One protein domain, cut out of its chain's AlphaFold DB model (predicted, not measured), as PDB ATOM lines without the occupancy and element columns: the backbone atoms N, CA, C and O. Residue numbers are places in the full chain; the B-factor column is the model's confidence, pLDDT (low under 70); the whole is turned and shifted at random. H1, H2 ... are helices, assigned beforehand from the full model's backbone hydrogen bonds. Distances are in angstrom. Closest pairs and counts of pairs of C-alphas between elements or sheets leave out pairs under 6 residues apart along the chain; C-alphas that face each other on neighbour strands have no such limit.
ATOM      1  N   THR A   2      13.972  29.161 -48.231       68.44
ATOM      2  CA  THR A   2      15.260  29.533 -47.608       68.44
ATOM      3  C   THR A   2      15.147  30.201 -46.233       68.44
ATOM      4  O   THR A   2      15.755  29.728 -45.286       68.44
ATOM      5  N   TYR A   3      14.295  31.218 -46.072       69.06
ATOM      6  CA  TYR A   3      14.092  31.888 -44.775       69.06
ATOM      7  C   TYR A   3      13.567  30.956 -43.668       69.06
ATOM      8  O   TYR A   3      14.008  31.026 -42.526       69.06
ATOM      9  N   PHE A   4      12.623  30.067 -43.997       67.75
ATOM     10  CA  PHE A   4      12.071  29.126 -43.021       67.75
ATOM     11  C   PHE A   4      13.125  28.104 -42.589       67.75
ATOM     12  O   PHE A   4      13.229  27.811 -41.404       67.75
ATOM     13  N   VAL A   5      13.929  27.617 -43.539       71.56
ATOM     14  CA  VAL A   5      15.058  26.714 -43.271       71.56
ATOM     15  C   VAL A   5      16.125  27.417 -42.428       71.56
ATOM     16  O   VAL A   5      16.606  26.846 -41.459       71.56
ATOM     17  N   PHE A   6      16.430  28.681 -42.718       75.56
ATOM     18  CA  PHE A   6      17.374  29.474 -41.933       75.56
ATOM     19  C   PHE A   6      16.910  29.660 -40.479       75.56
ATOM     20  O   PHE A   6      17.648  29.337 -39.551       75.56
ATOM     21  N   CYS A   7      15.665  30.095 -40.255       72.44
ATOM     22  CA  CYS A   7      15.105  30.199 -38.902       72.44
ATOM     23  C   CYS A   7      15.022  28.839 -38.195       72.44
ATOM     24  O   CYS A   7      15.195  28.774 -36.981       72.44
ATOM     25  N   PHE A   8      14.770  27.762 -38.940       76.88
ATOM     26  CA  PHE A   8      14.781  26.404 -38.408       76.88
ATOM     27  C   PHE A   8      16.177  26.014 -37.906       76.88
ATOM     28  O   PHE A   8      16.285  25.571 -36.768       76.88
ATOM     29  N   ILE A   9      17.230  26.237 -38.700       80.62
ATOM     30  CA  ILE A   9      18.620  25.933 -38.320       80.62
ATOM     31  C   ILE A   9      19.034  26.751 -37.092       80.62
ATOM     32  O   ILE A   9      19.526  26.188 -36.114       80.62
ATOM     33  N   LEU A  10      18.769  28.062 -37.093       81.56
ATOM     34  CA  LEU A  10      19.090  28.924 -35.950       81.56
ATOM     35  C   LEU A  10      18.410  28.442 -34.659       81.56
ATOM     36  O   LEU A  10      19.042  28.363 -33.610       81.56
ATOM     37  N   GLN A  11      17.116  28.125 -34.732       83.25
ATOM     38  CA  GLN A  11      16.324  27.798 -33.551       83.25
ATOM     39  C   GLN A  11      16.525  26.369 -33.053       83.25
ATOM     40  O   GLN A  11      16.444  26.141 -31.850       83.25
ATOM     41  N   ARG A  12      16.709  25.403 -33.955       81.88
ATOM     42  CA  ARG A  12      16.706  23.976 -33.606       81.88
ATOM     43  C   ARG A  12      18.077  23.329 -33.604       81.88
ATOM     44  O   ARG A  12      18.184  22.247 -33.061       81.88
ATOM     45  N   MET A  13      19.091  23.965 -34.182       80.94
ATOM     46  CA  MET A  13      20.457  23.440 -34.141       80.94
ATOM     47  C   MET A  13      21.343  24.347 -33.297       80.94
ATOM     48  O   MET A  13      21.866  23.926 -32.275       80.94
ATOM     49  N   ILE A  14      21.451  25.625 -33.670       86.12
ATOM     50  CA  ILE A  14      22.411  26.530 -33.021       86.12
ATOM     51  C   ILE A  14      22.031  26.796 -31.563       86.12
ATOM     52  O   ILE A  14      22.882  26.758 -30.683       86.12
ATOM     53  N   HIS A  15      20.755  27.054 -31.285       85.50
ATOM     54  CA  HIS A  15      20.340  27.414 -29.934       85.50
ATOM     55  C   HIS A  15      20.447  26.259 -28.914       85.50
ATOM     56  O   HIS A  15      20.948  26.508 -27.816       85.50
ATOM     57  N   PRO A  16      20.020  25.015 -29.209       87.12
ATOM     58  CA  PRO A  16      20.283  23.879 -28.322       87.12
ATOM     59  C   PRO A  16      21.775  23.641 -28.087       87.12
ATOM     60  O   PRO A  16      22.160  23.416 -26.945       87.12
ATOM     61  N   LEU A  17      22.616  23.788 -29.121       86.50
ATOM     62  CA  LEU A  17      24.072  23.676 -28.982       86.50
ATOM     63  C   LEU A  17      24.644  24.725 -28.021       86.50
ATOM     64  O   LEU A  17      25.468  24.393 -27.180       86.50
ATOM     65  N   ILE A  18      24.175  25.974 -28.088       87.81
ATOM     66  CA  ILE A  18      24.607  27.027 -27.155       87.81
ATOM     67  C   ILE A  18      24.165  26.718 -25.719       87.81
ATOM     68  O   ILE A  18      24.930  26.917 -24.780       87.81
ATOM     69  N   LEU A  19      22.940  26.230 -25.517       87.12
ATOM     70  CA  LEU A  19      22.490  25.851 -24.173       87.12
ATOM     71  C   LEU A  19      23.285  24.653 -23.634       87.12
ATOM     72  O   LEU A  19      23.653  24.648 -22.466       87.12
ATOM     73  N   CYS A  20      23.597  23.682 -24.490       86.06
ATOM     74  CA  CYS A  20      24.459  22.546 -24.179       86.06
ATOM     75  C   CYS A  20      25.861  22.996 -23.741       86.06
ATOM     76  O   CYS A  20      26.348  22.540 -22.709       86.06
ATOM     77  N   THR A  21      26.501  23.923 -24.463       84.44
ATOM     78  CA  THR A  21      27.817  24.439 -24.050       84.44
ATOM     79  C   THR A  21      27.736  25.209 -22.735       84.44
ATOM     80  O   THR A  21      28.636  25.104 -21.908       84.44
ATOM     81  N   CYS A  22      26.642  25.932 -22.492       84.19
ATOM     82  CA  CYS A  22      26.417  26.640 -21.230       84.19
ATOM     83  C   CYS A  22      26.238  25.685 -20.038       84.19
ATOM     84  O   CYS A  22      26.741  25.979 -18.955       84.19
ATOM     85  N   ILE A  23      25.564  24.546 -20.231       84.31
ATOM     86  CA  ILE A  23      25.456  23.484 -19.218       84.31
ATOM     87  C   ILE A  23      26.839  22.884 -18.936       84.31
ATOM     88  O   ILE A  23      27.207  22.744 -17.775       84.31
ATOM     89  N   ALA A  24      27.633  22.613 -19.976       80.19
ATOM     90  CA  ALA A  24      28.975  22.047 -19.828       80.19
ATOM     91  C   ALA A  24      29.958  22.978 -19.093       80.19
ATOM     92  O   ALA A  24      30.819  22.512 -18.357       80.19
ATOM     93  N   ILE A  25      29.830  24.300 -19.263       79.56
ATOM     94  CA  ILE A  25      30.664  25.286 -18.553       79.56
ATOM     95  C   ILE A  25      30.344  25.319 -17.046       79.56
ATOM     96  O   ILE A  25      31.225  25.627 -16.242       79.56
ATOM     97  N   ARG A  26      29.100  25.006 -16.657       73.25
ATOM     98  CA  ARG A  26      28.622  25.053 -15.267       73.25
ATOM     99  C   ARG A  26      27.846  23.774 -14.903       73.25
ATOM    100  O   ARG A  26      26.621  23.842 -14.723       73.25
ATOM    101  N   PRO A  27      28.543  22.626 -14.788       68.12
ATOM    102  CA  PRO A  27      27.920  21.359 -14.421       68.12
ATOM    103  C   PRO A  27      27.411  21.408 -12.975       68.12
ATOM    104  O   PRO A  27      27.983  22.100 -12.131       68.12
ATOM    105  N   GLY A  28      26.317  20.701 -12.688       67.31
ATOM    106  CA  GLY A  28      25.832  20.536 -11.314       67.31
ATOM    107  C   GLY A  28      25.292  21.814 -10.652       67.31
ATOM    108  O   GLY A  28      25.484  22.023  -9.455       67.31
ATOM    109  N   SER A  29      24.616  22.686 -11.409       71.38
ATOM    110  CA  SER A  29      23.854  23.811 -10.841       71.38
ATOM    111  C   SER A  29      22.355  23.678 -11.114       71.38
ATOM    112  O   SER A  29      21.943  23.239 -12.189       71.38
ATOM    113  N   ILE A  30      21.496  24.156 -10.208       76.81
ATOM    114  CA  ILE A  30      20.042  24.233 -10.463       76.81
ATOM    115  C   ILE A  30      19.736  25.074 -11.720       76.81
ATOM    116  O   ILE A  30      18.802  24.775 -12.466       76.81
ATOM    117  N   ALA A  31      20.557  26.090 -12.007       79.06
ATOM    118  CA  ALA A  31      20.459  26.869 -13.239       79.06
ATOM    119  C   ALA A  31      20.704  26.010 -14.498       79.06
ATOM    120  O   ALA A  31      19.972  26.145 -15.478       79.06
ATOM    121  N   SER A  32      21.665  25.079 -14.462       81.69
ATOM    122  CA  SER A  32      21.913  24.136 -15.562       81.69
ATOM    123  C   SER A  32      20.735  23.179 -15.799       81.69
ATOM    124  O   SER A  32      20.361  22.945 -16.948       81.69
ATOM    125  N   LEU A  33      20.055  22.724 -14.736       83.44
ATOM    126  CA  LEU A  33      18.821  21.930 -14.850       83.44
ATOM    127  C   LEU A  33      17.672  22.736 -15.469       83.44
ATOM    128  O   LEU A  33      16.911  22.225 -16.295       83.44
ATOM    129  N   ALA A  34      17.557  24.018 -15.117       86.75
ATOM    130  CA  ALA A  34      16.590  24.899 -15.754       86.75
ATOM    131  C   ALA A  34      16.903  25.064 -17.251       86.75
ATOM    132  O   ALA A  34      15.994  24.932 -18.074       86.75
ATOM    133  N   TYR A  35      18.171  25.254 -17.634       87.62
ATOM    134  CA  TYR A  35      18.575  25.293 -19.044       87.62
ATOM    135  C   TYR A  35      18.285  23.984 -19.780       87.62
ATOM    136  O   TYR A  35      17.766  24.034 -20.897       87.62
ATOM    137  N   LEU A  36      18.494  22.829 -19.145       86.81
ATOM    138  CA  LEU A  36      18.106  21.530 -19.694       86.81
ATOM    139  C   LEU A  36      16.593  21.462 -19.979       86.81
ATOM    140  O   LEU A  36      16.176  21.041 -21.060       86.81
ATOM    141  N   SER A  37      15.758  21.948 -19.056       86.38
ATOM    142  CA  SER A  37      14.303  21.991 -19.263       86.38
ATOM    143  C   SER A  37      13.912  22.858 -20.469       86.38
ATOM    144  O   SER A  37      13.020  22.498 -21.243       86.38
ATOM    145  N   PHE A  38      14.632  23.966 -20.692       87.50
ATOM    146  CA  PHE A  38      14.451  24.794 -21.878       87.50
ATOM    147  C   PHE A  38      14.893  24.066 -23.150       87.50
ATOM    148  O   PHE A  38      14.175  24.146 -24.147       87.50
ATOM    149  N   ILE A  39      16.003  23.319 -23.127       87.38
ATOM    150  CA  ILE A  39      16.435  22.485 -24.262       87.38
ATOM    151  C   ILE A  39      15.326  21.504 -24.658       87.38
ATOM    152  O   ILE A  39      14.934  21.467 -25.825       87.38
ATOM    153  N   PHE A  40      14.749  20.779 -23.698       86.31
ATOM    154  CA  PHE A  40      13.664  19.830 -23.973       86.31
ATOM    155  C   PHE A  40      12.384  20.503 -24.477       86.31
ATOM    156  O   PHE A  40      11.627  19.912 -25.248       86.31
ATOM    157  N   ALA A  41      12.142  21.762 -24.112       85.25
ATOM    158  CA  ALA A  41      11.005  22.520 -24.615       85.25
ATOM    159  C   ALA A  41      11.193  23.024 -26.064       85.25
ATOM    160  O   ALA A  41      10.196  23.197 -26.774       85.25
ATOM    161  N   ILE A  42      12.429  23.231 -26.550       83.62
ATOM    162  CA  ILE A  42      12.705  23.803 -27.886       83.62
ATOM    163  C   ILE A  42      12.029  23.020 -29.031       83.62
ATOM    164  O   ILE A  42      11.345  23.666 -29.836       83.62
ATOM    165  N   PRO A  43      12.127  21.677 -29.131       78.81
ATOM    166  CA  PRO A  43      11.494  20.908 -30.208       78.81
ATOM    167  C   PRO A  43       9.974  21.100 -30.299       78.81
ATOM    168  O   PRO A  43       9.408  21.090 -31.402       78.81
ATOM    169  N   HIS A  44       9.321  21.323 -29.154       75.50
ATOM    170  CA  HIS A  44       7.879  21.545 -29.042       75.50
ATOM    171  C   HIS A  44       7.461  22.976 -29.394       75.50
ATOM    172  O   HIS A  44       6.300  23.224 -29.733       75.50
ATOM    173  N   THR A  45       8.393  23.929 -29.364       75.75
ATOM    174  CA  THR A  45       8.094  25.308 -29.750       75.75
ATOM    175  C   THR A  45       7.925  25.434 -31.263       75.75
ATOM    176  O   THR A  45       8.680  24.893 -32.081       75.75
ATOM    177  N   SER A  46       6.904  26.189 -31.670       68.31
ATOM    178  CA  SER A  46       6.750  26.568 -33.073       68.31
ATOM    179  C   SER A  46       7.875  27.512 -33.493       68.31
ATOM    180  O   SER A  46       8.315  28.346 -32.700       68.31
ATOM    181  N   ILE A  47       8.278  27.440 -34.760       68.50
ATOM    182  CA  ILE A  47       9.369  28.260 -35.292       68.50
ATOM    183  C   ILE A  47       9.013  29.749 -35.184       68.50
ATOM    184  O   ILE A  47       7.890  30.147 -35.524       68.50
ATOM    185  N   VAL A  48       9.963  30.573 -34.732       62.97
ATOM    186  CA  VAL A  48       9.801  32.025 -34.578       62.97
ATOM    187  C   VAL A  48       9.644  32.670 -35.955       62.97
ATOM    188  O   VAL A  48      10.593  33.122 -36.568       62.97
ATOM    189  N   THR A  49       8.426  32.696 -36.481       56.31
ATOM    190  CA  THR A  49       8.125  33.344 -37.772       56.31
ATOM    191  C   THR A  49       6.997  34.365 -37.667       56.31
ATOM    192  O   THR A  49       6.967  35.311 -38.446       56.31
ATOM    193  N   SER A  50       6.116  34.266 -36.662       54.84
ATOM    194  CA  SER A  50       5.179  35.351 -36.299       54.84
ATOM    195  C   SER A  50       4.374  35.090 -35.023       54.84
ATOM    196  O   SER A  50       3.869  36.039 -34.420       54.84
ATOM    197  N   LYS A  51       4.239  33.825 -34.602       61.16
ATOM    198  CA  LYS A  51       3.368  33.448 -33.485       61.16
ATOM    199  C   LYS A  51       3.843  34.097 -32.182       61.16
ATOM    200  O   LYS A  51       5.000  33.976 -31.788       61.16
ATOM    201  N   LYS A  52       2.926  34.779 -31.488       66.62
ATOM    202  CA  LYS A  52       3.205  35.404 -30.182       66.62
ATOM    203  C   LYS A  52       3.728  34.374 -29.169       66.62
ATOM    204  O   LYS A  52       4.585  34.705 -28.360       66.62
ATOM    205  N   THR A  53       3.264  33.127 -29.258       66.12
ATOM    206  CA  THR A  53       3.651  32.021 -28.372       66.12
ATOM    207  C   THR A  53       5.123  31.633 -28.492       66.12
ATOM    208  O   THR A  53       5.773  31.461 -27.469       66.12
ATOM    209  N   SER A  54       5.687  31.572 -29.703       70.88
ATOM    210  CA  SER A  54       7.104  31.226 -29.876       70.88
ATOM    211  C   SER A  54       8.023  32.307 -29.317       70.88
ATOM    212  O   SER A  54       9.029  32.000 -28.697       70.88
ATOM    213  N   LYS A  55       7.658  33.585 -29.484       78.25
ATOM    214  CA  LYS A  55       8.431  34.706 -28.927       78.25
ATOM    215  C   LYS A  55       8.396  34.722 -27.398       78.25
ATOM    216  O   LYS A  55       9.412  35.019 -26.789       78.25
ATOM    217  N   ARG A  56       7.255  34.370 -26.786       83.25
ATOM    218  CA  ARG A  56       7.128  34.263 -25.322       83.25
ATOM    219  C   ARG A  56       8.134  33.283 -24.729       83.25
ATOM    220  O   ARG A  56       8.730  33.619 -23.722       83.25
ATOM    221  N   PHE A  57       8.362  32.134 -25.369       86.44
ATOM    222  CA  PHE A  57       9.368  31.169 -24.914       86.44
ATOM    223  C   PHE A  57      10.768  31.792 -24.809       86.44
ATOM    224  O   PHE A  57      11.372  31.759 -23.743       86.44
ATOM    225  N   PHE A  58      11.242  32.449 -25.871       86.44
ATOM    226  CA  PHE A  58      12.553  33.110 -25.850       86.44
ATOM    227  C   PHE A  58      12.605  34.308 -24.895       86.44
ATOM    228  O   PHE A  58      13.645  34.562 -24.302       86.44
ATOM    229  N   TYR A  59      11.493  35.022 -24.693       89.06
ATOM    230  CA  TYR A  59      11.426  36.067 -23.669       89.06
ATOM    231  C   TYR A  59      11.479  35.510 -22.244       89.06
ATOM    232  O   TYR A  59      12.116  36.124 -21.397       89.06
ATOM    233  N   MET A  60      10.859  34.355 -21.977       90.25
ATOM    234  CA  MET A  60      10.989  33.671 -20.685       90.25
ATOM    235  C   MET A  60      12.427  33.211 -20.452       90.25
ATOM    236  O   MET A  60      12.938  33.395 -19.355       90.25
ATOM    237  N   LEU A  61      13.096  32.697 -21.488       89.75
ATOM    238  CA  LEU A  61      14.502  32.309 -21.402       89.75
ATOM    239  C   LEU A  61      15.418  33.508 -21.096       89.75
ATOM    240  O   LEU A  61      16.274  33.402 -20.228       89.75
ATOM    241  N   ILE A  62      15.205  34.653 -21.757       90.81
ATOM    242  CA  ILE A  62      15.921  35.909 -21.454       90.81
ATOM    243  C   ILE A  62      15.622  36.380 -20.027       90.81
ATOM    244  O   ILE A  62      16.519  36.820 -19.317       90.81
ATOM    245  N   GLY A  63      14.357  36.314 -19.604       91.31
ATOM    246  CA  GLY A  63      13.961  36.700 -18.253       91.31
ATOM    247  C   GLY A  63      14.639  35.838 -17.191       91.31
ATOM    248  O   GLY A  63      15.119  36.371 -16.197       91.31
ATOM    249  N   PHE A  64      14.728  34.529 -17.430       91.06
ATOM    250  CA  PHE A  64      15.405  33.598 -16.536       91.06
ATOM    251  C   PHE A  64      16.906  33.897 -16.426       91.06
ATOM    252  O   PHE A  64      17.403  34.051 -15.315       91.06
ATOM    253  N   SER A  65      17.609  34.070 -17.548       90.94
ATOM    254  CA  SER A  65      19.052  34.351 -17.534       90.94
ATOM    255  C   SER A  65      19.404  35.741 -16.991       90.94
ATOM    256  O   SER A  65      20.433  35.915 -16.347       90.94
ATOM    257  N   LEU A  66      18.542  36.745 -17.180       90.69
ATOM    258  CA  LEU A  66      18.710  38.043 -16.516       90.69
ATOM    259  C   LEU A  66      18.471  37.948 -15.009       90.69
ATOM    260  O   LEU A  66      19.158  38.621 -14.241       90.69
ATOM    261  N   LEU A  67      17.515  37.121 -14.578       90.62
ATOM    262  CA  LEU A  67      17.238  36.902 -13.164       90.62
ATOM    263  C   LEU A  67      18.442  36.245 -12.483       90.62
ATOM    264  O   LEU A  67      18.891  36.753 -11.457       90.62
ATOM    265  N   THR A  68      19.016  35.188 -13.063       87.19
ATOM    266  CA  THR A  68      20.209  34.528 -12.504       87.19
ATOM    267  C   THR A  68      21.420  35.459 -12.470       87.19
ATOM    268  O   THR A  68      22.092  35.537 -11.442       87.19
ATOM    269  N   LEU A  69      21.637  36.254 -13.523       87.69
ATOM    270  CA  LEU A  69      22.708  37.253 -13.563       87.69
ATOM    271  C   LEU A  69      22.500  38.336 -12.494       87.69
ATOM    272  O   LEU A  69      23.441  38.712 -11.796       87.69
ATOM    273  N   SER A  70      21.264  38.809 -12.310       87.38
ATOM    274  CA  SER A  70      20.940  39.801 -11.277       87.38
ATOM    275  C   SER A  70      21.185  39.270  -9.864       87.38
ATOM    276  O   SER A  70      21.775  39.975  -9.047       87.38
ATOM    277  N   LEU A  71      20.816  38.013  -9.595       85.06
ATOM    278  CA  LEU A  71      21.103  37.349  -8.325       85.06
ATOM    279  C   LEU A  71      22.611  37.252  -8.088       85.06
ATOM    280  O   LEU A  71      23.075  37.586  -7.000       85.06
ATOM    281  N   GLN A  72      23.381  36.888  -9.116       82.56
ATOM    282  CA  GLN A  72      24.837  36.821  -9.017       82.56
ATOM    283  C   GLN A  72      25.462  38.190  -8.707       82.56
ATOM    284  O   GLN A  72      26.352  38.288  -7.865       82.56
ATOM    285  N   MET A  73      24.971  39.265  -9.331       82.62
ATOM    286  CA  MET A  73      25.455  40.622  -9.051       82.62
ATOM    287  C   MET A  73      25.128  41.076  -7.623       82.62
ATOM    288  O   MET A  73      25.956  41.720  -6.979       82.62
ATOM    289  N   VAL A  74      23.949  40.722  -7.102       83.44
ATOM    290  CA  VAL A  74      23.574  41.012  -5.707       83.44
ATOM    291  C   VAL A  74      24.479  40.261  -4.727       83.44
ATOM    292  O   VAL A  74      24.924  40.857  -3.748       83.44
ATOM    293  N   LEU A  75      24.805  38.994  -5.001       77.06
ATOM    294  CA  LEU A  75      25.735  38.215  -4.175       77.06
ATOM    295  C   LEU A  75      27.133  38.846  -4.139       77.06
ATOM    296  O   LEU A  75      27.713  38.985  -3.062       77.06
ATOM    297  N   PHE A  76      27.639  39.320  -5.280       77.94
ATOM    298  CA  PHE A  76      28.916  40.034  -5.324       77.94
ATOM    299  C   PHE A  76      28.899  41.341  -4.526       77.94
ATOM    300  O   PHE A  76      29.855  41.628  -3.804       77.94
ATOM    301  N   LEU A  77      27.813  42.116  -4.601       79.00
ATOM    302  CA  LEU A  77      27.660  43.338  -3.805       79.00
ATOM    303  C   LEU A  77      27.608  43.044  -2.301       79.00
ATOM    304  O   LEU A  77      28.222  43.767  -1.519       79.00
ATOM    305  N   LEU A  78      26.909  41.980  -1.892       77.06
ATOM    306  CA  LEU A  78      26.827  41.555  -0.491       77.06
ATOM    307  C   LEU A  78      28.188  41.122   0.066       77.06
ATOM    308  O   LEU A  78      28.518  41.505   1.192       77.06
ATOM    309  N   CYS A  79      28.980  40.387  -0.725       72.50
ATOM    310  CA  CYS A  79      30.354  40.030  -0.364       72.50
ATOM    311  C   CYS A  79      31.239  41.282  -0.246       72.50
ATOM    312  O   CYS A  79      31.939  41.451   0.752       72.50
ATOM    313  N   PHE A  80      31.163  42.205  -1.212       74.06
ATOM    314  CA  PHE A  80      31.952  43.442  -1.185       74.06
ATOM    315  C   PHE A  80      31.608  44.343   0.012       74.06
ATOM    316  O   PHE A  80      32.489  44.957   0.608       74.06
ATOM    317  N   ALA A  81      30.332  44.401   0.399       74.31
ATOM    318  CA  ALA A  81      29.855  45.221   1.510       74.31
ATOM    319  C   ALA A  81      30.221  44.674   2.908       74.31
ATOM    320  O   ALA A  81      29.865  45.305   3.903       74.31
ATOM    321  N   ASN A  82      30.907  43.523   2.999       66.88
ATOM    322  CA  ASN A  82      31.351  42.878   4.244       66.88
ATOM    323  C   ASN A  82      30.240  42.791   5.312       66.88
ATOM    324  O   ASN A  82      30.427  43.096   6.493       66.88
ATOM    325  N   THR A  83      29.030  42.449   4.861       62.22
ATOM    326  CA  THR A  83      27.836  42.394   5.710       62.22
ATOM    327  C   THR A  83      27.868  41.187   6.653       62.22
ATOM    328  O   THR A  83      28.548  40.194   6.413       62.22
ATOM    329  N   THR A  84      27.156  41.289   7.780       56.38
ATOM    330  CA  THR A  84      27.241  40.382   8.939       56.38
ATOM    331  C   THR A  84      27.306  38.887   8.589       56.38
ATOM    332  O   THR A  84      26.410  38.357   7.931       56.38
ATOM    333  N   TRP A  85      28.302  38.196   9.155       56.19
ATOM    334  CA  TRP A  85      28.653  36.776   8.986       56.19
ATOM    335  C   TRP A  85      27.486  35.767   8.948       56.19
ATOM    336  O   TRP A  85      27.564  34.767   8.240       56.19
ATOM    337  N   LYS A  86      26.379  36.018   9.663       55.00
ATOM    338  CA  LYS A  86      25.205  35.122   9.676       55.00
ATOM    339  C   LYS A  86      24.396  35.145   8.376       55.00
ATOM    340  O   LYS A  86      23.885  34.105   7.968       55.00
ATOM    341  N   VAL A  87      24.275  36.308   7.731       60.31
ATOM    342  CA  VAL A  87      23.599  36.429   6.426       60.31
ATOM    343  C   VAL A  87      24.439  35.729   5.369       60.31
ATOM    344  O   VAL A  87      23.901  34.930   4.610       60.31
ATOM    345  N   VAL A  88      25.759  35.939   5.420       59.94
ATOM    346  CA  VAL A  88      26.732  35.276   4.551       59.94
ATOM    347  C   VAL A  88      26.591  33.759   4.672       59.94
ATOM    348  O   VAL A  88      26.285  33.127   3.672       59.94
ATOM    349  N   GLN A  89      26.648  33.169   5.874       58.69
ATOM    350  CA  GLN A  89      26.569  31.710   6.065       58.69
ATOM    351  C   GLN A  89      25.287  31.061   5.503       58.69
ATOM    352  O   GLN A  89      25.371  30.035   4.828       58.69
ATOM    353  N   PHE A  90      24.105  31.655   5.708       54.53
ATOM    354  CA  PHE A  90      22.867  31.130   5.113       54.53
ATOM    355  C   PHE A  90      22.861  31.282   3.587       54.53
ATOM    356  O   PHE A  90      22.528  30.334   2.871       54.53
ATOM    357  N   THR A  91      23.295  32.443   3.079       60.53
ATOM    358  CA  THR A  91      23.452  32.625   1.634       60.53
ATOM    359  C   THR A  91      24.474  31.660   1.054       60.53
ATOM    360  O   THR A  91      24.221  31.201  -0.047       60.53
ATOM    361  N   THR A  92      25.521  31.270   1.801       61.19
ATOM    362  CA  THR A  92      26.589  30.384   1.310       61.19
ATOM    363  C   THR A  92      26.124  28.962   1.029       61.19
ATOM    364  O   THR A  92      26.603  28.298   0.119       61.19
ATOM    365  N   SER A  93      25.168  28.463   1.812       61.16
ATOM    366  CA  SER A  93      24.638  27.116   1.591       61.16
ATOM    367  C   SER A  93      23.695  27.120   0.388       61.16
ATOM    368  O   SER A  93      23.801  26.276  -0.497       61.16
ATOM    369  N   LEU A  94      22.814  28.124   0.305       63.56
ATOM    370  CA  LEU A  94      21.835  28.234  -0.774       63.56
ATOM    371  C   LEU A  94      22.472  28.608  -2.127       63.56
ATOM    372  O   LEU A  94      22.073  28.075  -3.163       63.56
ATOM    373  N   SER A  95      23.466  29.501  -2.134       61.91
ATOM    374  CA  SER A  95      24.245  29.892  -3.321       61.91
ATOM    375  C   SER A  95      24.969  28.689  -3.913       61.91
ATOM    376  O   SER A  95      24.896  28.494  -5.122       61.91
ATOM    377  N   ARG A  96      25.593  27.846  -3.078       64.75
ATOM    378  CA  ARG A  96      26.304  26.640  -3.516       64.75
ATOM    379  C   ARG A  96      25.365  25.663  -4.208       64.75
ATOM    380  O   ARG A  96      25.714  25.164  -5.271       64.75
ATOM    381  N   TYR A  97      24.149  25.471  -3.692       66.06
ATOM    382  CA  TYR A  97      23.131  24.644  -4.357       66.06
ATOM    383  C   TYR A  97      22.649  25.231  -5.687       66.06
ATOM    384  O   TYR A  97      22.379  24.509  -6.645       66.06
ATOM    385  N   LEU A  98      22.581  26.556  -5.779       63.56
ATOM    386  CA  LEU A  98      22.249  27.255  -7.018       63.56
ATOM    387  C   LEU A  98      23.459  27.376  -7.971       63.56
ATOM    388  O   LEU A  98      23.292  27.800  -9.116       63.56
ATOM    389  N   GLY A  99      24.657  26.972  -7.533       57.59
ATOM    390  CA  GLY A  99      25.930  27.038  -8.255       57.59
ATOM    391  C   GLY A  99      26.546  28.438  -8.335       57.59
ATOM    392  O   GLY A  99      27.267  28.715  -9.291       57.59
ATOM    393  N   PHE A 100      26.149  29.370  -7.470       63.41
ATOM    394  CA  PHE A 100      26.641  30.749  -7.423       63.41
ATOM    395  C   PHE A 100      27.904  30.851  -6.552       63.41
ATOM    396  O   PHE A 100      28.029  30.140  -5.557       63.41
ATOM    397  N   VAL A 101      28.828  31.745  -6.915       64.94
ATOM    398  CA  VAL A 101      30.088  31.975  -6.177       64.94
ATOM    399  C   VAL A 101      29.993  33.277  -5.389       64.94
ATOM    400  O   VAL A 101      29.595  34.303  -5.943       64.94
ATOM    401  N   GLU A 102      30.340  33.234  -4.102       57.31
ATOM    402  CA  GLU A 102      30.146  34.358  -3.175       57.31
ATOM    403  C   GLU A 102      31.273  35.389  -3.199       57.31
ATOM    404  O   GLU A 102      30.979  36.581  -3.208       57.31
ATOM    405  N   CYS A 103      32.546  34.976  -3.208       54.88
ATOM    406  CA  CYS A 103      33.655  35.903  -2.979       54.88
ATOM    407  C   CYS A 103      34.883  35.619  -3.853       54.88
ATOM    408  O   CYS A 103      35.422  34.517  -3.870       54.88
ATOM    409  N   PHE A 104      35.364  36.668  -4.525       53.72
ATOM    410  CA  PHE A 104      36.588  36.656  -5.338       53.72
ATOM    411  C   PHE A 104      37.877  36.626  -4.507       53.72
ATOM    412  O   PHE A 104      38.927  36.282  -5.034       53.72
ATOM    413  N   ASN A 105      37.822  36.987  -3.220       48.81
ATOM    414  CA  ASN A 105      39.030  37.158  -2.404       48.81
ATOM    415  C   ASN A 105      39.821  35.861  -2.164       48.81
ATOM    416  O   ASN A 105      40.993  35.943  -1.811       48.81
ATOM    417  N   GLU A 106      39.222  34.687  -2.378       48.88
ATOM    418  CA  GLU A 106      39.914  33.389  -2.294       48.88
ATOM    419  C   GLU A 106      40.237  32.777  -3.671       48.88
ATOM    420  O   GLU A 106      40.856  31.719  -3.742       48.88
ATOM    421  N   LEU A 107      39.868  33.437  -4.777       48.50
ATOM    422  CA  LEU A 107      40.004  32.915  -6.139       48.50
ATOM    423  C   LEU A 107      40.774  33.907  -7.016       48.50
ATOM    424  O   LEU A 107      40.197  34.775  -7.667       48.50
ATOM    425  N   ASN A 108      42.092  33.724  -7.087       53.16
ATOM    426  CA  ASN A 108      42.955  34.402  -8.063       53.16
ATOM    427  C   ASN A 108      42.748  33.889  -9.509       53.16
ATOM    428  O   ASN A 108      43.409  34.363 -10.433       53.16
ATOM    429  N   ASP A 109      41.834  32.936  -9.719       64.81
ATOM    430  CA  ASP A 109      41.615  32.276 -11.003       64.81
ATOM    431  C   ASP A 109      40.454  32.901 -11.782       64.81
ATOM    432  O   ASP A 109      39.273  32.684 -11.490       64.81
ATOM    433  N   TYR A 110      40.801  33.606 -12.862       68.44
ATOM    434  CA  TYR A 110      39.873  34.167 -13.855       68.44
ATOM    435  C   TYR A 110      38.880  33.140 -14.427       68.44
ATOM    436  O   TYR A 110      37.793  33.505 -14.876       68.44
ATOM    437  N   TRP A 111      39.231  31.853 -14.398       68.38
ATOM    438  CA  TRP A 111      38.393  30.763 -14.887       68.38
ATOM    439  C   TRP A 111      37.069  30.633 -14.120       68.38
ATOM    440  O   TRP A 111      36.011  30.460 -14.727       68.38
ATOM    441  N   SER A 112      37.101  30.818 -12.798       67.88
ATOM    442  CA  SER A 112      35.910  30.742 -11.938       67.88
ATOM    443  C   SER A 112      34.860  31.802 -12.301       67.88
ATOM    444  O   SER A 112      33.656  31.547 -12.314       67.88
ATOM    445  N   VAL A 113      35.322  32.985 -12.701       72.19
ATOM    446  CA  VAL A 113      34.487  34.119 -13.120       72.19
ATOM    447  C   VAL A 113      33.728  33.794 -14.400       72.19
ATOM    448  O   VAL A 113      32.535  34.083 -14.526       72.19
ATOM    449  N   ILE A 114      34.425  33.163 -15.348       76.44
ATOM    450  CA  ILE A 114      33.863  32.748 -16.632       76.44
ATOM    451  C   ILE A 114      32.818  31.653 -16.418       76.44
ATOM    452  O   ILE A 114      31.757  31.715 -17.031       76.44
ATOM    453  N   GLN A 115      33.061  30.698 -15.518       73.88
ATOM    454  CA  GLN A 115      32.094  29.636 -15.218       73.88
ATOM    455  C   GLN A 115      30.781  30.169 -14.627       73.88
ATOM    456  O   GLN A 115      29.710  29.617 -14.877       73.88
ATOM    457  N   VAL A 116      30.850  31.264 -13.871       75.94
ATOM    458  CA  VAL A 116      29.694  31.834 -13.173       75.94
ATOM    459  C   VAL A 116      28.911  32.813 -14.048       75.94
ATOM    460  O   VAL A 116      27.691  32.705 -14.143       75.94
ATOM    461  N   ILE A 117      29.590  33.763 -14.699       82.44
ATOM    462  CA  ILE A 117      28.945  34.842 -15.474       82.44
ATOM    463  C   ILE A 117      28.781  34.452 -16.952       82.44
ATOM    464  O   ILE A 117      27.834  34.877 -17.622       82.44
ATOM    465  N   GLY A 118      29.700  33.635 -17.473       84.12
ATOM    466  CA  GLY A 118      29.783  33.263 -18.884       84.12
ATOM    467  C   GLY A 118      28.483  32.675 -19.430       84.12
ATOM    468  O   GLY A 118      27.920  33.286 -20.341       84.12
ATOM    469  N   PRO A 119      27.952  31.571 -18.872       86.06
ATOM    470  CA  PRO A 119      26.737  30.926 -19.373       86.06
ATOM    471  C   PRO A 119      25.560  31.898 -19.540       86.06
ATOM    472  O   PRO A 119      24.958  31.981 -20.611       86.06
ATOM    473  N   ASP A 120      25.281  32.717 -18.525       87.81
ATOM    474  CA  ASP A 120      24.135  33.632 -18.527       87.81
ATOM    475  C   ASP A 120      24.310  34.768 -19.555       87.81
ATOM    476  O   ASP A 120      23.375  35.133 -20.280       87.81
ATOM    477  N   SER A 121      25.534  35.289 -19.695       89.00
ATOM    478  CA  SER A 121      25.872  36.301 -20.708       89.00
ATOM    479  C   SER A 121      25.799  35.756 -22.148       89.00
ATOM    480  O   SER A 121      25.329  36.438 -23.067       89.00
ATOM    481  N   ILE A 122      26.189  34.497 -22.359       91.56
ATOM    482  CA  ILE A 122      26.133  33.825 -23.664       91.56
ATOM    483  C   ILE A 122      24.676  33.532 -24.051       91.56
ATOM    484  O   ILE A 122      24.268  33.778 -25.190       91.56
ATOM    485  N   VAL A 123      23.845  33.062 -23.116       90.75
ATOM    486  CA  VAL A 123      22.423  32.776 -23.379       90.75
ATOM    487  C   VAL A 123      21.642  34.058 -23.681       90.75
ATOM    488  O   VAL A 123      20.879  34.109 -24.649       90.75
ATOM    489  N   THR A 124      21.837  35.126 -22.905       90.19
ATOM    490  CA  THR A 124      21.176  36.421 -23.166       90.19
ATOM    491  C   THR A 124      21.582  37.007 -24.519       90.19
ATOM    492  O   THR A 124      20.722  37.385 -25.316       90.19
ATOM    493  N   SER A 125      22.878  37.042 -24.829       91.25
ATOM    494  CA  SER A 125      23.365  37.588 -26.102       91.25
ATOM    495  C   SER A 125      22.868  36.779 -27.304       91.25
ATOM    496  O   SER A 125      22.295  37.347 -28.239       91.25
ATOM    497  N   SER A 126      22.994  35.451 -27.268       90.56
ATOM    498  CA  SER A 126      22.569  34.569 -28.362       90.56
ATOM    499  C   SER A 126      21.062  34.633 -28.637       90.56
ATOM    500  O   SER A 126      20.642  34.723 -29.796       90.56
ATOM    501  N   THR A 127      20.229  34.669 -27.594       89.12
ATOM    502  CA  THR A 127      18.767  34.793 -27.728       89.12
ATOM    503  C   THR A 127      18.346  36.148 -28.299       89.12
ATOM    504  O   THR A 127      17.480  36.207 -29.181       89.12
ATOM    505  N   ILE A 128      18.979  37.245 -27.865       90.31
ATOM    506  CA  ILE A 128      18.736  38.592 -28.406       90.31
ATOM    507  C   ILE A 128      19.125  38.656 -29.885       90.31
ATOM    508  O   ILE A 128      18.356  39.188 -30.698       90.31
ATOM    509  N   ILE A 129      20.274  38.082 -30.256       90.06
ATOM    510  CA  ILE A 129      20.725  37.990 -31.650       90.06
ATOM    511  C   ILE A 129      19.708  37.200 -32.478       90.06
ATOM    512  O   ILE A 129      19.274  37.682 -33.525       90.06
ATOM    513  N   LEU A 130      19.244  36.044 -31.993       87.62
ATOM    514  CA  LEU A 130      18.260  35.215 -32.694       87.62
ATOM    515  C   LEU A 130      16.955  35.977 -32.951       87.62
ATOM    516  O   LEU A 130      16.451  35.985 -34.080       87.62
ATOM    517  N   ILE A 131      16.413  36.659 -31.938       86.06
ATOM    518  CA  ILE A 131      15.192  37.465 -32.084       86.06
ATOM    519  C   ILE A 131      15.424  38.624 -33.061       86.06
ATOM    520  O   ILE A 131      14.550  38.909 -33.887       86.06
ATOM    521  N   SER A 132      16.578  39.286 -32.986       86.38
ATOM    522  CA  SER A 132      16.920  40.439 -33.828       86.38
ATOM    523  C   SER A 132      17.080  40.046 -35.293       86.38
ATOM    524  O   SER A 132      16.443  40.652 -36.158       86.38
ATOM    525  N   LEU A 133      17.834  38.979 -35.574       85.25
ATOM    526  CA  LEU A 133      17.961  38.398 -36.910       85.25
ATOM    527  C   LEU A 133      16.585  38.010 -37.442       85.25
ATOM    528  O   LEU A 133      16.187  38.430 -38.526       85.25
ATOM    529  N   THR A 134      15.804  37.293 -36.639       79.94
ATOM    530  CA  THR A 134      14.469  36.856 -37.043       79.94
ATOM    531  C   THR A 134      13.557  38.038 -37.371       79.94
ATOM    532  O   THR A 134      12.864  37.999 -38.388       79.94
ATOM    533  N   LYS A 135      13.572  39.118 -36.574       81.56
ATOM    534  CA  LYS A 135      12.818  40.353 -36.858       81.56
ATOM    535  C   LYS A 135      13.280  41.015 -38.158       81.56
ATOM    536  O   LYS A 135      12.427  41.289 -39.001       81.56
ATOM    537  N   LYS A 136      14.591  41.210 -38.335       83.19
ATOM    538  CA  LYS A 136      15.192  41.847 -39.522       83.19
ATOM    539  C   LYS A 136      14.855  41.086 -40.806       83.19
ATOM    540  O   LYS A 136      14.454  41.678 -41.802       83.19
ATOM    541  N   PHE A 137      14.948  39.760 -40.772       76.31
ATOM    542  CA  PHE A 137      14.589  38.933 -41.920       76.31
ATOM    543  C   PHE A 137      13.071  38.863 -42.150       76.31
ATOM    544  O   PHE A 137      12.629  38.802 -43.296       76.31
ATOM    545  N   THR A 138      12.248  38.918 -41.093       75.69
ATOM    546  CA  THR A 138      10.782  38.984 -41.247       75.69
ATOM    547  C   THR A 138      10.354  40.286 -41.926       75.69
ATOM    548  O   THR A 138       9.483  40.250 -42.794       75.69
ATOM    549  N   SER A 139      10.943  41.429 -41.548       75.38
ATOM    550  CA  SER A 139      10.615  42.726 -42.154       75.38
ATOM    551  C   SER A 139      11.048  42.788 -43.614       75.38
ATOM    552  O   SER A 139      10.224  43.129 -44.459       75.38
ATOM    553  N   PHE A 140      12.277  42.354 -43.916       76.44
ATOM    554  CA  PHE A 140      12.784  42.264 -45.288       76.44
ATOM    555  C   PHE A 140      11.869  41.401 -46.169       76.44
ATOM    556  O   PHE A 140      11.445  41.806 -47.247       76.44
ATOM    557  N   ARG A 141      11.463  40.234 -45.656       70.00
ATOM    558  CA  ARG A 141      10.561  39.331 -46.372       70.00
ATOM    559  C   ARG A 141       9.155  39.905 -46.548       70.00
ATOM    560  O   ARG A 141       8.506  39.602 -47.546       70.00
ATOM    561  N   LYS A 142       8.635  40.666 -45.582       73.75
ATOM    562  CA  LYS A 142       7.309  41.293 -45.706       73.75
ATOM    563  C   LYS A 142       7.300  42.274 -46.880       73.75
ATOM    564  O   LYS A 142       6.373  42.224 -47.678       73.75
ATOM    565  N   GLU A 143       8.358  43.069 -47.014       76.00
ATOM    566  CA  GLU A 143       8.537  44.018 -48.113       76.00
ATOM    567  C   GLU A 143       8.724  43.314 -49.468       76.00
ATOM    568  O   GLU A 143       8.043  43.637 -50.442       76.00
ATOM    569  N   GLU A 144       9.581  42.292 -49.531       75.25
ATOM    570  CA  GLU A 144       9.814  41.508 -50.750       75.25
ATOM    571  C   GLU A 144       8.545  40.770 -51.206       75.25
ATOM    572  O   GLU A 144       8.165  40.834 -52.375       75.25
ATOM    573  N   ASN A 145       7.830  40.119 -50.280       68.06
ATOM    574  CA  ASN A 145       6.562  39.459 -50.579       68.06
ATOM    575  C   ASN A 145       5.507  40.453 -51.066       68.06
ATOM    576  O   ASN A 145       4.680  40.080 -51.885       68.06
ATOM    577  N   GLU A 146       5.492  41.689 -50.570       75.06
ATOM    578  CA  GLU A 146       4.544  42.709 -51.015       75.06
ATOM    579  C   GLU A 146       4.835  43.163 -52.456       75.06
ATOM    580  O   GLU A 146       3.905  43.304 -53.254       75.06
ATOM    581  N   ARG A 147       6.117  43.277 -52.830       69.31
ATOM    582  CA  ARG A 147       6.556  43.523 -54.216       69.31
ATOM    583  C   ARG A 147       6.227  42.343 -55.135       69.31
ATOM    584  O   ARG A 147       5.635  42.528 -56.196       69.31
ATOM    585  N   LEU A 148       6.536  41.122 -54.701       66.88
ATOM    586  CA  LEU A 148       6.266  39.902 -55.462       66.88
ATOM    587  C   LEU A 148       4.767  39.612 -55.576       66.88
ATOM    588  O   LEU A 148       4.321  39.177 -56.629       66.88
ATOM    589  N   ARG A 149       3.958  39.892 -54.546       61.53
ATOM    590  CA  ARG A 149       2.498  39.694 -54.575       61.53
ATOM    591  C   ARG A 149       1.845  40.543 -55.661       61.53
ATOM    592  O   ARG A 149       0.954  40.040 -56.333       61.53
ATOM    593  N   LYS A 150       2.321  41.771 -55.891       66.31
ATOM    594  CA  LYS A 150       1.845  42.620 -56.998       66.31
ATOM    595  C   LYS A 150       2.117  41.989 -58.371       66.31
ATOM    596  O   LYS A 150       1.245  42.013 -59.228       66.31
ATOM    597  N   ILE A 151       3.281  41.364 -58.549       63.28
ATOM    598  CA  ILE A 151       3.697  40.705 -59.802       63.28
ATOM    599  C   ILE A 151       2.980  39.351 -59.994       63.28
ATOM    600  O   ILE A 151       2.646  38.941 -61.100       63.28
ATOM    601  N   PHE A 152       2.709  38.649 -58.897       56.19
ATOM    602  CA  PHE A 152       2.257  37.257 -58.873       56.19
ATOM    603  C   PHE A 152       0.733  37.088 -58.898       56.19
ATOM    604  O   PHE A 152       0.252  36.062 -59.374       56.19
ATOM    605  N   VAL A 153      -0.031  38.081 -58.420       60.59
ATOM    606  CA  VAL A 153      -1.504  38.128 -58.564       60.59
ATOM    607  C   VAL A 153      -1.920  38.079 -60.041       60.59
ATOM    608  O   VAL A 153      -3.002  37.595 -60.353       60.59
ATOM    609  N   LEU A 154      -1.030  38.498 -60.946       60.16
ATOM    610  CA  LEU A 154      -1.283  38.584 -62.381       60.16
ATOM    611  C   LEU A 154      -1.041  37.270 -63.143       60.16
ATOM    612  O   LEU A 154      -1.674  37.040 -64.162       60.16
ATOM    613  N   SER A 155      -0.157  36.387 -62.665       57.03
ATOM    614  CA  SER A 155       0.333  35.255 -63.475       57.03
ATOM    615  C   SER A 155      -0.138  33.871 -63.009       57.03
ATOM    616  O   SER A 155       0.168  32.880 -63.665       57.03
ATOM    617  N   LYS A 156      -0.796  33.743 -61.844       53.97
ATOM    618  CA  LYS A 156      -0.521  32.546 -61.035       53.97
ATOM    619  C   LYS A 156      -1.617  31.890 -60.215       53.97
ATOM    620  O   LYS A 156      -1.287  31.069 -59.349       53.97
ATOM    621  N   ASN A 157      -2.871  32.215 -60.493       55.88
ATOM    622  CA  ASN A 157      -4.006  31.658 -59.760       55.88
ATOM    623  C   ASN A 157      -4.355  30.202 -60.126       55.88
ATOM    624  O   ASN A 157      -5.097  29.597 -59.364       55.88
ATOM    625  N   TYR A 158      -3.810  29.611 -61.200       42.62
ATOM    626  CA  TYR A 158      -4.241  28.273 -61.653       42.62
ATOM    627  C   TYR A 158      -3.178  27.159 -61.560       42.62
ATOM    628  O   TYR A 158      -3.504  26.045 -61.178       42.62
TER     629      TYR A 158
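Overview. This is residues 2 to 158 of the 301 residues of the protein "CLUMA_CG013368, isoform A" of Clunio marinus (UniProt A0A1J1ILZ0). A long rod of helices: H1, H2, H3 and H5 make an up-and-down bundle, each running against the one before; at one end of the rod H4 folds back from the end of H3, its residues 97 to 98 meeting residues 30 to 31 of H2, and at the other end residues 142 to 158 stick out. The 157 printed residues have five named helices, H1 to H5, and no named strand: all helix, loose, radius of gyration of the C-alphas 21.2 A, spans 78 by 26 by 26 A.

Arrangement. H5, residues 110 to 152, touches H1, residues 2 to 25, opposite ways at a shallow tilt of 5 degrees; the closest C-alphas, of Cys 22 and Pro 119, are 4.7 A apart. With residues 117 to 131 alone, H5 touches H3, residues 52 to 80; the closest C-alphas, of Ser 65 and Asp 120, are 5.2 A apart. H1 and H2, residues 30 to 44, form a helical hairpin. H4, residues 85 to 98, only just touches H2, with 3 pairs of C-alphas within 8 A, only at their ends. Every O i to N i+4 pair is within hydrogen-bond range in H4, against 17 of 20 in H1, 9 of 11 in H2, 24 of 25 in H3 and 36 of 39 in H5.

Along the chain. H5 is 58.7 A long, with a kink of 46 degrees near residue 117; C-alpha 152 is at (2.257, 37.257, -58.873). H1 begins at (15.260, 29.533, -47.608).

Size, cuts and confidence. The printed part has no cut. H4 to H5 is a long link. Residues 82 to 112 are under pLDDT 70, among others.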